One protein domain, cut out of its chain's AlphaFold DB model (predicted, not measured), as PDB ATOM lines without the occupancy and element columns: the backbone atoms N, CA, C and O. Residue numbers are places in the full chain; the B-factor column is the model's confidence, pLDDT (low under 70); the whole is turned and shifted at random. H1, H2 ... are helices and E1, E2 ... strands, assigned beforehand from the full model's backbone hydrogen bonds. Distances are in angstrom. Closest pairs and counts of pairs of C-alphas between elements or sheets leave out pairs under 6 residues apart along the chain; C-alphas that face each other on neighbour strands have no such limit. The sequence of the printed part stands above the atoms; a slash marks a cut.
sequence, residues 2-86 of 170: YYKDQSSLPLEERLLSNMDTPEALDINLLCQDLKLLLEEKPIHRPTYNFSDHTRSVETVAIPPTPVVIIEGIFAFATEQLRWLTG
ATOM      1  N   TYR A   2      32.773 -31.846  36.101       93.69
ATOM      2  CA  TYR A   2      34.074 -32.242  36.647       93.69
ATOM      3  C   TYR A   2      34.612 -33.528  36.004       93.69
ATOM      4  O   TYR A   2      35.059 -34.422  36.703       93.69
ATOM      5  N   TYR A   3      34.562 -33.659  34.679       93.12
ATOM      6  CA  TYR A   3      35.295 -34.740  34.015       93.12
ATOM      7  C   TYR A   3      36.795 -34.445  34.042       93.12
ATOM      8  O   TYR A   3      37.206 -33.275  34.054       93.12
ATOM      9  N   LYS A   4      37.614 -35.498  34.059       92.44
ATOM     10  CA  LYS A   4      39.066 -35.375  33.930       92.44
ATOM     11  C   LYS A   4      39.425 -34.657  32.636       92.44
ATOM     12  O   LYS A   4      38.764 -34.823  31.611       92.44
ATOM     13  N   ASP A   5      40.465 -33.838  32.710       93.00
ATOM     14  CA  ASP A   5      41.028 -33.230  31.515       93.00
ATOM     15  C   ASP A   5      41.770 -34.301  30.709       93.00
ATOM     16  O   ASP A   5      42.668 -34.969  31.220       93.00
ATOM     17  N   GLN A   6      41.351 -34.478  29.460       91.69
ATOM     18  CA  GLN A   6      41.937 -35.417  28.509       91.69
ATOM     19  C   GLN A   6      42.626 -34.681  27.352       91.69
ATOM     20  O   GLN A   6      42.924 -35.285  26.323       91.69
ATOM     21  N   SER A   7      42.895 -33.377  27.497       90.19
ATOM     22  CA  SER A   7      43.497 -32.526  26.465       90.19
ATOM     23  C   SER A   7      44.858 -33.030  25.973       90.19
ATOM     24  O   SER A   7      45.234 -32.753  24.835       90.19
ATOM     25  N   SER A   8      45.562 -33.823  26.786       92.06
ATOM     26  CA  SER A   8      46.825 -34.477  26.431       92.06
ATOM     27  C   SER A   8      46.676 -35.721  25.546       92.06
ATOM     28  O   SER A   8      47.648 -36.105  24.899       92.06
ATOM     29  N   LEU A   9      45.496 -36.349  25.496       90.50
ATOM     30  CA  LEU A   9      45.241 -37.541  24.678       90.50
ATOM     31  C   LEU A   9      44.816 -37.154  23.253       90.50
ATOM     32  O   LEU A   9      44.150 -36.128  23.088       90.50
ATOM     33  N   PRO A  10      45.115 -37.957  22.218       92.81
ATOM     34  CA  PRO A  10      44.515 -37.806  20.891       92.81
ATOM     35  C   PRO A  10      42.988 -37.977  20.927       92.81
ATOM     36  O   PRO A  10      42.469 -38.746  21.734       92.81
ATOM     37  N   LEU A  11      42.254 -37.309  20.025       87.94
ATOM     38  CA  LEU A  11      40.783 -37.376  19.981       87.94
ATOM     39  C   LEU A  11      40.259 -38.818  19.870       87.94
ATOM     40  O   LEU A  11      39.287 -39.170  20.529       87.94
ATOM     41  N   GLU A  12      40.928 -39.658  19.082       89.50
ATOM     42  CA  GLU A  12      40.576 -41.070  18.894       89.50
ATOM     43  C   GLU A  12      40.569 -41.849  20.218       89.50
ATOM     44  O   GLU A  12      39.655 -42.631  20.463       89.50
ATOM     45  N   GLU A  13      41.524 -41.585  21.113       88.88
ATOM     46  CA  GLU A  13      41.582 -42.212  22.439       88.88
ATOM     47  C   GLU A  13      40.530 -41.636  23.398       88.88
ATOM     48  O   GLU A  13      39.924 -42.374  24.182       88.88
ATOM     49  N   ARG A  14      40.247 -40.328  23.310       88.19
ATOM     50  CA  ARG A  14      39.184 -39.686  24.107       88.19
ATOM     51  C   ARG A  14      37.817 -40.291  23.803       88.19
ATOM     52  O   ARG A  14      37.044 -40.558  24.716       88.19
ATOM     53  N   LEU A  15      37.539 -40.569  22.528       84.38
ATOM     54  CA  LEU A  15      36.282 -41.176  22.076       84.38
ATOM     55  C   LEU A  15      36.060 -42.597  22.617       84.38
ATOM     56  O   LEU A  15      34.916 -43.035  22.721       84.38
ATOM     57  N   LEU A  16      37.132 -43.305  22.985       84.69
ATOM     58  CA  LEU A  16      37.066 -44.644  23.581       84.69
ATOM     59  C   LEU A  16      36.877 -44.617  25.105       84.69
ATOM     60  O   LEU A  16      36.631 -45.659  25.713       84.69
ATOM     61  N   SER A  17      36.993 -43.445  25.737       84.44
ATOM     62  CA  SER A  17      36.880 -43.319  27.188       84.44
ATOM     63  C   SER A  17      35.454 -43.579  27.666       84.44
ATOM     64  O   SER A  17      34.494 -42.950  27.216       84.44
ATOM     65  N   ASN A  18      35.311 -44.476  28.642       84.94
ATOM     66  CA  ASN A  18      34.025 -44.719  29.279       84.94
ATOM     67  C   ASN A  18      33.711 -43.626  30.314       84.94
ATOM     68  O   ASN A  18      34.205 -43.648  31.444       84.94
ATOM     69  N   MET A  19      32.837 -42.701  29.923       86.25
ATOM     70  CA  MET A  19      32.398 -41.575  30.753       86.25
ATOM     71  C   MET A  19      31.372 -41.962  31.833       86.25
ATOM     72  O   MET A  19      31.075 -41.149  32.706       86.25
ATOM     73  N   ASP A  20      30.846 -43.190  31.808       87.12
ATOM     74  CA  ASP A  20      29.919 -43.724  32.810       87.12
ATOM     75  C   ASP A  20      30.676 -44.401  33.982       87.12
ATOM     76  O   ASP A  20      30.142 -45.299  34.622       87.12
ATOM     77  N   THR A  21      31.915 -44.003  34.285       90.81
ATOM     78  CA  THR A  21      32.703 -44.538  35.414       90.81
ATOM     79  C   THR A  21      33.074 -43.433  36.409       90.81
ATOM     80  O   THR A  21      33.310 -42.297  35.985       90.81
ATOM     81  N   PRO A  22      33.169 -43.718  37.726       90.25
ATOM     82  CA  PRO A  22      33.668 -42.745  38.700       90.25
ATOM     83  C   PRO A  22      35.062 -42.206  38.347       90.25
ATOM     84  O   PRO A  22      35.355 -41.035  38.576       90.25
ATOM     85  N   GLU A  23      35.911 -43.031  37.733       90.44
ATOM     86  CA  GLU A  23      37.267 -42.680  37.318       90.44
ATOM     87  C   GLU A  23      37.306 -41.630  36.205       90.44
ATOM     88  O   GLU A  23      38.337 -40.975  36.045       90.44
ATOM     89  N   ALA A  24      36.218 -41.446  35.452       91.56
ATOM     90  CA  ALA A  24      36.110 -40.374  34.468       91.56
ATOM     91  C   ALA A  24      35.995 -38.989  35.128       91.56
ATOM     92  O   ALA A  24      36.273 -37.976  34.482       91.56
ATOM     93  N   LEU A  25      35.605 -38.926  36.406       92.75
ATOM     94  CA  LEU A  25      35.477 -37.683  37.154       92.75
ATOM     95  C   LEU A  25      36.785 -37.272  37.835       92.75
ATOM     96  O   LEU A  25      37.555 -38.077  38.360       92.75
ATOM     97  N   ASP A  26      37.006 -35.967  37.870       94.56
ATOM     98  CA  ASP A  26      38.025 -35.305  38.668       94.56
ATOM     99  C   ASP A  26      37.456 -34.986  40.057       94.56
ATOM    100  O   ASP A  26      37.104 -33.850  40.385       94.56
ATOM    101  N   ILE A  27      37.305 -36.043  40.857       92.75
ATOM    102  CA  ILE A  27      36.749 -35.973  42.215       92.75
ATOM    103  C   ILE A  27      37.597 -35.073  43.115       92.75
ATOM    104  O   ILE A  27      37.050 -34.346  43.936       92.75
ATOM    105  N   ASN A  28      38.920 -35.073  42.937       94.00
ATOM    106  CA  ASN A  28      39.817 -34.230  43.724       94.00
ATOM    107  C   ASN A  28      39.537 -32.744  43.487       94.00
ATOM    108  O   ASN A  28      39.404 -31.996  44.456       94.00
ATOM    109  N   LEU A  29      39.396 -32.333  42.221       95.94
ATOM    110  CA  LEU A  29      39.047 -30.957  41.879       95.94
ATOM    111  C   LEU A  29      37.658 -30.578  42.409       95.94
ATOM    112  O   LEU A  29      37.506 -29.507  42.988       95.94
ATOM    113  N   LEU A  30      36.662 -31.461  42.273       95.50
ATOM    114  CA  LEU A  30      35.329 -31.225  42.838       95.50
ATOM    115  C   LEU A  30      35.393 -31.030  44.360       95.50
ATOM    116  O   LEU A  30      34.858 -30.055  44.874       95.50
ATOM    117  N   CYS A  31      36.087 -31.910  45.082       95.19
ATOM    118  CA  CYS A  31      36.266 -31.793  46.529       95.19
ATOM    119  C   CYS A  31      37.007 -30.506  46.926       95.19
ATOM    120  O   CYS A  31      36.682 -29.908  47.949       95.19
ATOM    121  N   GLN A  32      38.006 -30.080  46.150       96.81
ATOM    122  CA  GLN A  32      38.721 -28.826  46.391       96.81
ATOM    123  C   GLN A  32      37.790 -27.619  46.242       96.81
ATOM    124  O   GLN A  32      37.748 -26.767  47.127       96.81
ATOM    125  N   ASP A  33      37.017 -27.576  45.160       97.19
ATOM    126  CA  ASP A  33      36.052 -26.512  44.899       97.19
ATOM    127  C   ASP A  33      34.949 -26.468  45.968       97.19
ATOM    128  O   ASP A  33      34.590 -25.396  46.449       97.19
ATOM    129  N   LEU A  34      34.450 -27.627  46.405       95.56
ATOM    130  CA  LEU A  34      33.465 -27.705  47.486       95.56
ATOM    131  C   LEU A  34      34.015 -27.171  48.808       95.56
ATOM    132  O   LEU A  34      33.326 -26.416  49.485       95.56
ATOM    133  N   LYS A  35      35.265 -27.496  49.159       96.31
ATOM    134  CA  LYS A  35      35.914 -26.939  50.356       96.31
ATOM    135  C   LYS A  35      36.031 -25.421  50.285       96.31
ATOM    136  O   LYS A  35      35.758 -24.754  51.272       96.31
ATOM    137  N   LEU A  36      36.384 -24.869  49.122       97.75
ATOM    138  CA  LEU A  36      36.420 -23.418  48.932       97.75
ATOM    139  C   LEU A  36      35.038 -22.790  49.132       97.75
ATOM    140  O   LEU A  36      34.931 -21.799  49.848       97.75
ATOM    141  N   LEU A  37      33.984 -23.386  48.569       96.88
ATOM    142  CA  LEU A  37      32.615 -22.902  48.759       96.88
ATOM    143  C   LEU A  37      32.171 -22.962  50.230       96.88
ATOM    144  O   LEU A  37      31.529 -22.024  50.697       96.88
ATOM    145  N   LEU A  38      32.543 -24.020  50.960       92.69
ATOM    146  CA  LEU A  38      32.296 -24.155  52.403       92.69
ATOM    147  C   LEU A  38      33.075 -23.123  53.237       92.69
ATOM    148  O   LEU A  38      32.618 -22.724  54.300       92.69
ATOM    149  N   GLU A  39      34.229 -22.668  52.751       95.81
ATOM    150  CA  GLU A  39      35.015 -21.570  53.332       95.81
ATOM    151  C   GLU A  39      34.563 -20.179  52.840       95.81
ATOM    152  O   GLU A  39      35.310 -19.207  52.969       95.81
ATOM    153  N   GLU A  40      33.375 -20.083  52.234       96.38
ATOM    154  CA  GLU A  40      32.804 -18.855  51.663       96.38
ATOM    155  C   GLU A  40      33.692 -18.188  50.595       96.38
ATOM    156  O   GLU A  40      33.680 -16.970  50.399       96.38
ATOM    157  N   LYS A  41      34.470 -18.984  49.856       97.94
ATOM    158  CA  LYS A  41      35.316 -18.511  48.755       97.94
ATOM    159  C   LYS A  41      34.680 -18.844  47.403       97.94
ATOM    160  O   LYS A  41      34.135 -19.934  47.226       97.94
ATOM    161  N   PRO A  42      34.760 -17.931  46.417       97.81
ATOM    162  CA  PRO A  42      34.277 -18.210  45.072       97.81
ATOM    163  C   PRO A  42      35.166 -19.244  44.370       97.81
ATOM    164  O   PRO A  42      36.360 -19.351  44.653       97.81
ATOM    165  N   ILE A  43      34.588 -19.950  43.398       98.06
ATOM    166  CA  ILE A  43      35.299 -20.921  42.554       98.06
ATOM    167  C   ILE A  43      35.092 -20.629  41.067       98.06
ATOM    168  O   ILE A  43      34.151 -19.940  40.664       98.06
ATOM    169  N   HIS A  44      35.939 -21.233  40.235       97.19
ATOM    170  CA  HIS A  44      35.799 -21.255  38.782       97.19
ATOM    171  C   HIS A  44      35.510 -22.680  38.316       97.19
ATOM    172  O   HIS A  44      36.409 -23.437  37.954       97.19
ATOM    173  N   ARG A  45      34.225 -23.047  38.319       96.12
ATOM    174  CA  ARG A  45      33.783 -24.401  37.992       96.12
ATOM    175  C   ARG A  45      34.145 -24.749  36.540       96.12
ATOM    176  O   ARG A  45      33.752 -24.006  35.631       96.12
ATOM    177  N   PRO A  46      34.783 -25.903  36.277       96.00
ATOM    178  CA  PRO A  46      35.135 -26.316  34.925       96.00
ATOM    179  C   PRO A  46      33.894 -26.630  34.081       96.00
ATOM    180  O   PRO A  46      32.898 -27.204  34.552       96.00
ATOM    181  N   THR A  47      33.975 -26.323  32.788       93.25
ATOM    182  CA  THR A  47      33.008 -26.781  31.784       93.25
ATOM    183  C   THR A  47      33.601 -27.910  30.936       93.25
ATOM    184  O   THR A  47      34.807 -28.152  30.953       93.25
ATOM    185  N   TYR A  48      32.743 -28.684  30.271       90.38
ATOM    186  CA  TYR A  48      33.168 -29.820  29.451       90.38
ATOM    187  C   TYR A  48      32.708 -29.597  28.018       90.38
ATOM    188  O   TYR A  48      31.538 -29.274  27.799       90.38
ATOM    189  N   ASN A  49      33.624 -29.764  27.070       86.44
ATOM    190  CA  ASN A  49      33.318 -29.689  25.656       86.44
ATOM    191  C   ASN A  49      32.996 -31.096  25.145       86.44
ATOM    192  O   ASN A  49      33.876 -31.945  25.012       86.44
ATOM    193  N   PHE A  50      31.718 -31.330  24.852       81.38
ATOM    194  CA  PHE A  50      31.246 -32.609  24.325       81.38
ATOM    195  C   PHE A  50      31.678 -32.873  22.882       81.38
ATOM    196  O   PHE A  50      31.725 -34.031  22.495       81.38
ATOM    197  N   SER A  51      32.006 -31.841  22.103       82.19
ATOM    198  CA  SER A  51      32.511 -32.011  20.736       82.19
ATOM    199  C   SER A  51      33.958 -32.507  20.735       82.19
ATOM    200  O   SER A  51      34.304 -33.399  19.969       82.19
ATOM    201  N   ASP A  52      34.786 -31.969  21.637       84.69
ATOM    202  CA  ASP A  52      36.223 -32.285  21.713       84.69
ATOM    203  C   ASP A  52      36.551 -33.392  22.729       84.69
ATOM    204  O   ASP A  52      37.722 -33.741  22.928       84.69
ATOM    205  N   HIS A  53      35.516 -33.909  23.399       85.62
ATOM    206  CA  HIS A  53      35.590 -34.930  24.441       85.62
ATOM    207  C   HIS A  53      36.628 -34.614  25.529       85.62
ATOM    208  O   HIS A  53      37.335 -35.490  26.021       85.62
ATOM    209  N   THR A  54      36.728 -33.345  25.933       91.31
ATOM    210  CA  THR A  54      37.659 -32.922  26.984       91.31
ATOM    211  C   THR A  54      37.154 -31.703  27.757       91.31
ATOM    212  O   THR A  54      36.159 -31.066  27.399       91.31
ATOM    213  N   ARG A  55      37.834 -31.379  28.858       93.69
ATOM    214  CA  ARG A  55      37.589 -30.169  29.643       93.69
ATOM    215  C   ARG A  55      37.793 -28.927  28.770       93.69
ATOM    216  O   ARG A  55      38.762 -28.831  28.026       93.69
ATOM    217  N   SER A  56      36.863 -27.982  28.867       92.38
ATOM    218  CA  SER A  56      36.979 -26.695  28.185       92.38
ATOM    219  C   SER A  56      37.935 -25.771  28.938       92.38
ATOM    220  O   SER A  56      38.070 -25.866  30.158       92.38
ATOM    221  N   VAL A  57      38.542 -24.831  28.213       91.38
ATOM    222  CA  VAL A  57      39.294 -23.710  28.799       91.38
ATOM    223  C   VAL A  57      38.352 -22.752  29.540       91.38
ATOM    224  O   VAL A  57      38.747 -22.089  30.497       91.38
ATOM    225  N   GLU A  58      37.088 -22.693  29.120       93.62
ATOM    226  CA  GLU A  58      36.081 -21.844  29.744       93.62
ATOM    227  C   GLU A  58      35.621 -22.404  31.094       93.62
ATOM    228  O   GLU A  58      35.319 -23.595  31.258       93.62
ATOM    229  N   THR A  59      35.500 -21.506  32.067       96.31
ATOM    230  CA  THR A  59      34.986 -21.804  33.404       96.31
ATOM    231  C   THR A  59      33.779 -20.932  33.716       96.31
ATOM    232  O   THR A  59      33.581 -19.873  33.123       96.31
ATOM    233  N   VAL A  60      32.962 -21.381  34.666       96.31
ATOM    234  CA  VAL A  60      31.838 -20.604  35.191       96.31
ATOM    235  C   VAL A  60      32.185 -20.170  36.606       96.31
ATOM    236  O   VAL A  60      32.421 -21.019  37.465       96.31
ATOM    237  N   ALA A  61      32.207 -18.860  36.849       97.12
ATOM    238  CA  ALA A  61      32.362 -18.325  38.194       97.12
ATOM    239  C   ALA A  61      31.132 -18.688  39.038       97.12
ATOM    240  O   ALA A  61      29.999 -18.422  38.634       97.12
ATOM    241  N   ILE A  62      31.361 -19.298  40.198       96.88
ATOM    242  CA  ILE A  62      30.315 -19.646  41.159       96.88
ATOM    243  C   ILE A  62      30.635 -18.914  42.465       96.88
ATOM    244  O   ILE A  62      31.687 -19.175  43.057       96.88
ATOM    245  N   PRO A  63      29.780 -17.974  42.904       96.38
ATOM    246  CA  PRO A  63      29.951 -17.330  44.197       96.38
ATOM    247  C   PRO A  63      29.611 -18.309  45.334       96.38
ATOM    248  O   PRO A  63      28.838 -19.250  45.122       96.38
ATOM    249  N   PRO A  64      30.140 -18.080  46.547       95.19
ATOM    250  CA  PRO A  64      29.694 -18.808  47.728       95.19
ATOM    251  C   PRO A  64      28.206 -18.537  47.984       95.19
ATOM    252  O   PRO A  64      27.717 -17.422  47.790       95.19
ATOM    253  N   THR A  65      27.477 -19.567  48.409       94.75
ATOM    254  CA  THR A  65      26.051 -19.470  48.754       94.75
ATOM    255  C   THR A  65      25.743 -20.382  49.942       94.75
ATOM    256  O   THR A  65      26.439 -21.384  50.104       94.75
ATOM    257  N   PRO A  66      24.685 -20.106  50.729       92.12
ATOM    258  CA  PRO A  66      24.330 -20.940  51.882       92.12
ATOM    259  C   PRO A  66      23.966 -22.392  51.532       92.12
ATOM    260  O   PRO A  66      24.009 -23.263  52.392       92.12
ATOM    261  N   VAL A  67      23.569 -22.661  50.282       93.62
ATOM    262  CA  VAL A  67      23.188 -24.000  49.815       93.62
ATOM    263  C   VAL A  67      23.889 -24.300  48.500       93.62
ATOM    264  O   VAL A  67      23.615 -23.665  47.483       93.62
ATOM    265  N   VAL A  68      24.726 -25.335  48.500       93.81
ATOM    266  CA  VAL A  68      25.357 -25.874  47.293       93.81
ATOM    267  C   VAL A  68      24.676 -27.186  46.922       93.81
ATOM    268  O   VAL A  68      24.620 -28.111  47.726       93.81
ATOM    269  N   ILE A  69      24.164 -27.277  45.692       94.00
ATOM    270  CA  ILE A  69      23.570 -28.510  45.161       94.00
ATOM    271  C   ILE A  69      24.566 -29.168  44.212       94.00
ATOM    272  O   ILE A  69      24.952 -28.588  43.194       94.00
ATOM    273  N   ILE A  70      24.941 -30.403  44.532       93.38
ATOM    274  CA  ILE A  70      25.731 -31.268  43.660       93.38
ATOM    275  C   ILE A  70      24.766 -32.248  43.003       93.38
ATOM    276  O   ILE A  70      24.099 -33.020  43.686       93.38
ATOM    277  N   GLU A  71      24.700 -32.235  41.674       93.56
ATOM    278  CA  GLU A  71      23.923 -33.212  40.913       93.56
ATOM    279  C   GLU A  71      24.813 -34.075  40.014       93.56
ATOM    280  O   GLU A  71      25.814 -33.621  39.455       93.56
ATOM    281  N   GLY A  72      24.428 -35.339  39.857       93.19
ATOM    282  CA  GLY A  72      25.094 -36.278  38.963       93.19
ATOM    283  C   GLY A  72      24.906 -37.727  39.391       93.19
ATOM    284  O   GLY A  72      24.595 -38.021  40.541       93.19
ATOM    285  N   ILE A  73      25.151 -38.654  38.464       93.69
ATOM    286  CA  ILE A  73      25.047 -40.103  38.718       93.69
ATOM    287  C   ILE A  73      26.107 -40.632  39.707       93.69
ATOM    288  O   ILE A  73      25.996 -41.762  40.172       93.69
ATOM    289  N   PHE A  74      27.114 -39.818  40.043       93.19
ATOM    290  CA  PHE A  74      28.204 -40.133  40.975       93.19
ATOM    291  C   PHE A  74      28.333 -39.114  42.117       93.19
ATOM    292  O   PHE A  74      29.409 -38.977  42.696       93.19
ATOM    293  N   ALA A  75      27.259 -38.377  42.425       91.50
ATOM    294  CA  ALA A  75      27.283 -37.260  43.375       91.50
ATOM    295  C   ALA A  75      27.775 -37.639  44.787       91.50
ATOM    296  O   ALA A  75      28.284 -36.779  45.495       91.50
ATOM    297  N   PHE A  76      27.687 -38.913  45.177       88.75
ATOM    298  CA  PHE A  76      28.208 -39.418  46.451       88.75
ATOM    299  C   PHE A  76      28.908 -40.777  46.284       88.75
ATOM    300  O   PHE A  76      28.929 -41.617  47.191       88.75
ATOM    301  N   ALA A  77      29.524 -40.989  45.113       85.94
ATOM    302  CA  ALA A  77      30.210 -42.233  44.761       85.94
ATOM    303  C   ALA A  77      31.434 -42.501  45.641       85.94
ATOM    304  O   ALA A  77      31.728 -43.651  45.971       85.94
ATOM    305  N   THR A  78      32.134 -41.449  46.062       90.38
ATOM    306  CA  THR A  78      33.321 -41.562  46.908       90.38
ATOM    307  C   THR A  78      33.010 -41.147  48.333       90.38
ATOM    308  O   THR A  78      32.179 -40.277  48.588       90.38
ATOM    309  N   GLU A  79      33.717 -41.764  49.275       92.12
ATOM    310  CA  GLU A  79      33.657 -41.361  50.674       92.12
ATOM    311  C   GLU A  79      34.020 -39.879  50.827       92.12
ATOM    312  O   GLU A  79      33.283 -39.139  51.463       92.12
ATOM    313  N   GLN A  80      35.070 -39.417  50.146       92.19
ATOM    314  CA  GLN A  80      35.513 -38.018  50.172       92.19
ATOM    315  C   GLN A  80      34.398 -37.008  49.865       92.19
ATOM    316  O   GLN A  80      34.355 -35.966  50.511       92.19
ATOM    317  N   LEU A  81      33.511 -37.305  48.907       92.06
ATOM    318  CA  LEU A  81      32.364 -36.443  48.610       92.06
ATOM    319  C   LEU A  81      31.335 -36.466  49.737       92.06
ATOM    320  O   LEU A  81      30.880 -35.406  50.147       92.06
ATOM    321  N   ARG A  82      31.035 -37.652  50.280       93.06
ATOM    322  CA  ARG A  82      30.077 -37.818  51.385       93.06
ATOM    323  C   ARG A  82      30.491 -37.081  52.658       93.06
ATOM    324  O   ARG A  82      29.638 -36.616  53.392       93.06
ATOM    325  N   TRP A  83      31.791 -36.927  52.911       93.75
ATOM    326  CA  TRP A  83      32.285 -36.125  54.041       93.75
ATOM    327  C   TRP A  83      32.108 -34.609  53.855       93.75
ATOM    328  O   TRP A  83      32.279 -33.863  54.815       93.75
ATOM    329  N   LEU A  84      31.825 -34.140  52.634       93.19
ATOM    330  CA  LEU A  84      31.628 -32.721  52.313       93.19
ATOM    331  C   LEU A  84      30.152 -32.356  52.103       93.19
ATOM    332  O   LEU A  84      29.841 -31.178  51.930       93.19
ATOM    333  N   THR A  85      29.256 -33.340  52.089       91.19
ATOM    334  CA  THR A  85      27.811 -33.156  51.945       91.19
ATOM    335  C   THR A  85      27.106 -33.357  53.287       91.19
ATOM    336  O   THR A  85      27.667 -33.927  54.219       91.19
ATOM    337  N   GLY A  86      25.896 -32.807  53.418       90.69
ATOM    338  CA  GLY A  86      25.100 -32.907  54.651       90.69
ATOM    339  C   GLY A  86      23.654 -33.359  54.446       90.69
ATOM    340  O   GLY A  86      22.884 -33.352  55.404       90.69
TER     341      GLY A  86
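This is residues 2 to 86 of the 170 residues of the protein "Uridine kinase" of candidate division WWE3 bacterium CG08_land_8_20_14_0_20_43_13 (UniProt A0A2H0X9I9). The antiparallel hairpin E1 E2, with H2 beside E1, makes the core of an elongated body; short H1 lies at one end, and short H3 lies near the beginning of H2. The 85 printed residues hold H1, H2, E1, E2 and H3 in that order, class mixed, with under half in named elements. The whole is compact, radius of gyration of the C-alphas 13.7 A, spans 41 by 26 by 17 A.

H1, residues 11 to 15, touches no helix. H2, residues 27 to 38, comes closest to E1, residues 43 to 49, at the C-alphas of Asp 33 and Ile 43, 6.1 A. E1 and E2, residues 54 to 62, form a hairpin; N 45 and O 60, 2.8 A, are within hydrogen-bond range. E2 bends by 72 degrees at residue 57. Residues 27 to 31 of H2 only just touch H3, residues 79 to 82, with 3 pairs of C-alphas within 8 A, the closest Cys 31 and Leu 81, 6.4 A. In H1 and H2 every O i to N i+4 pair is within range; H3 is too short for one.

H1 begins at C-alpha 11 (40.783, -37.376, 19.981). H2 measures 16.2 A, E1 19.1 A, E2 20.8 A. H3 ends at C-alpha 82 (30.077, -37.818, 51.385).

The links H1 to H2 and E2 to H3 are long. The printed part has no cut, and no printed residue is under 70 in pLDDT.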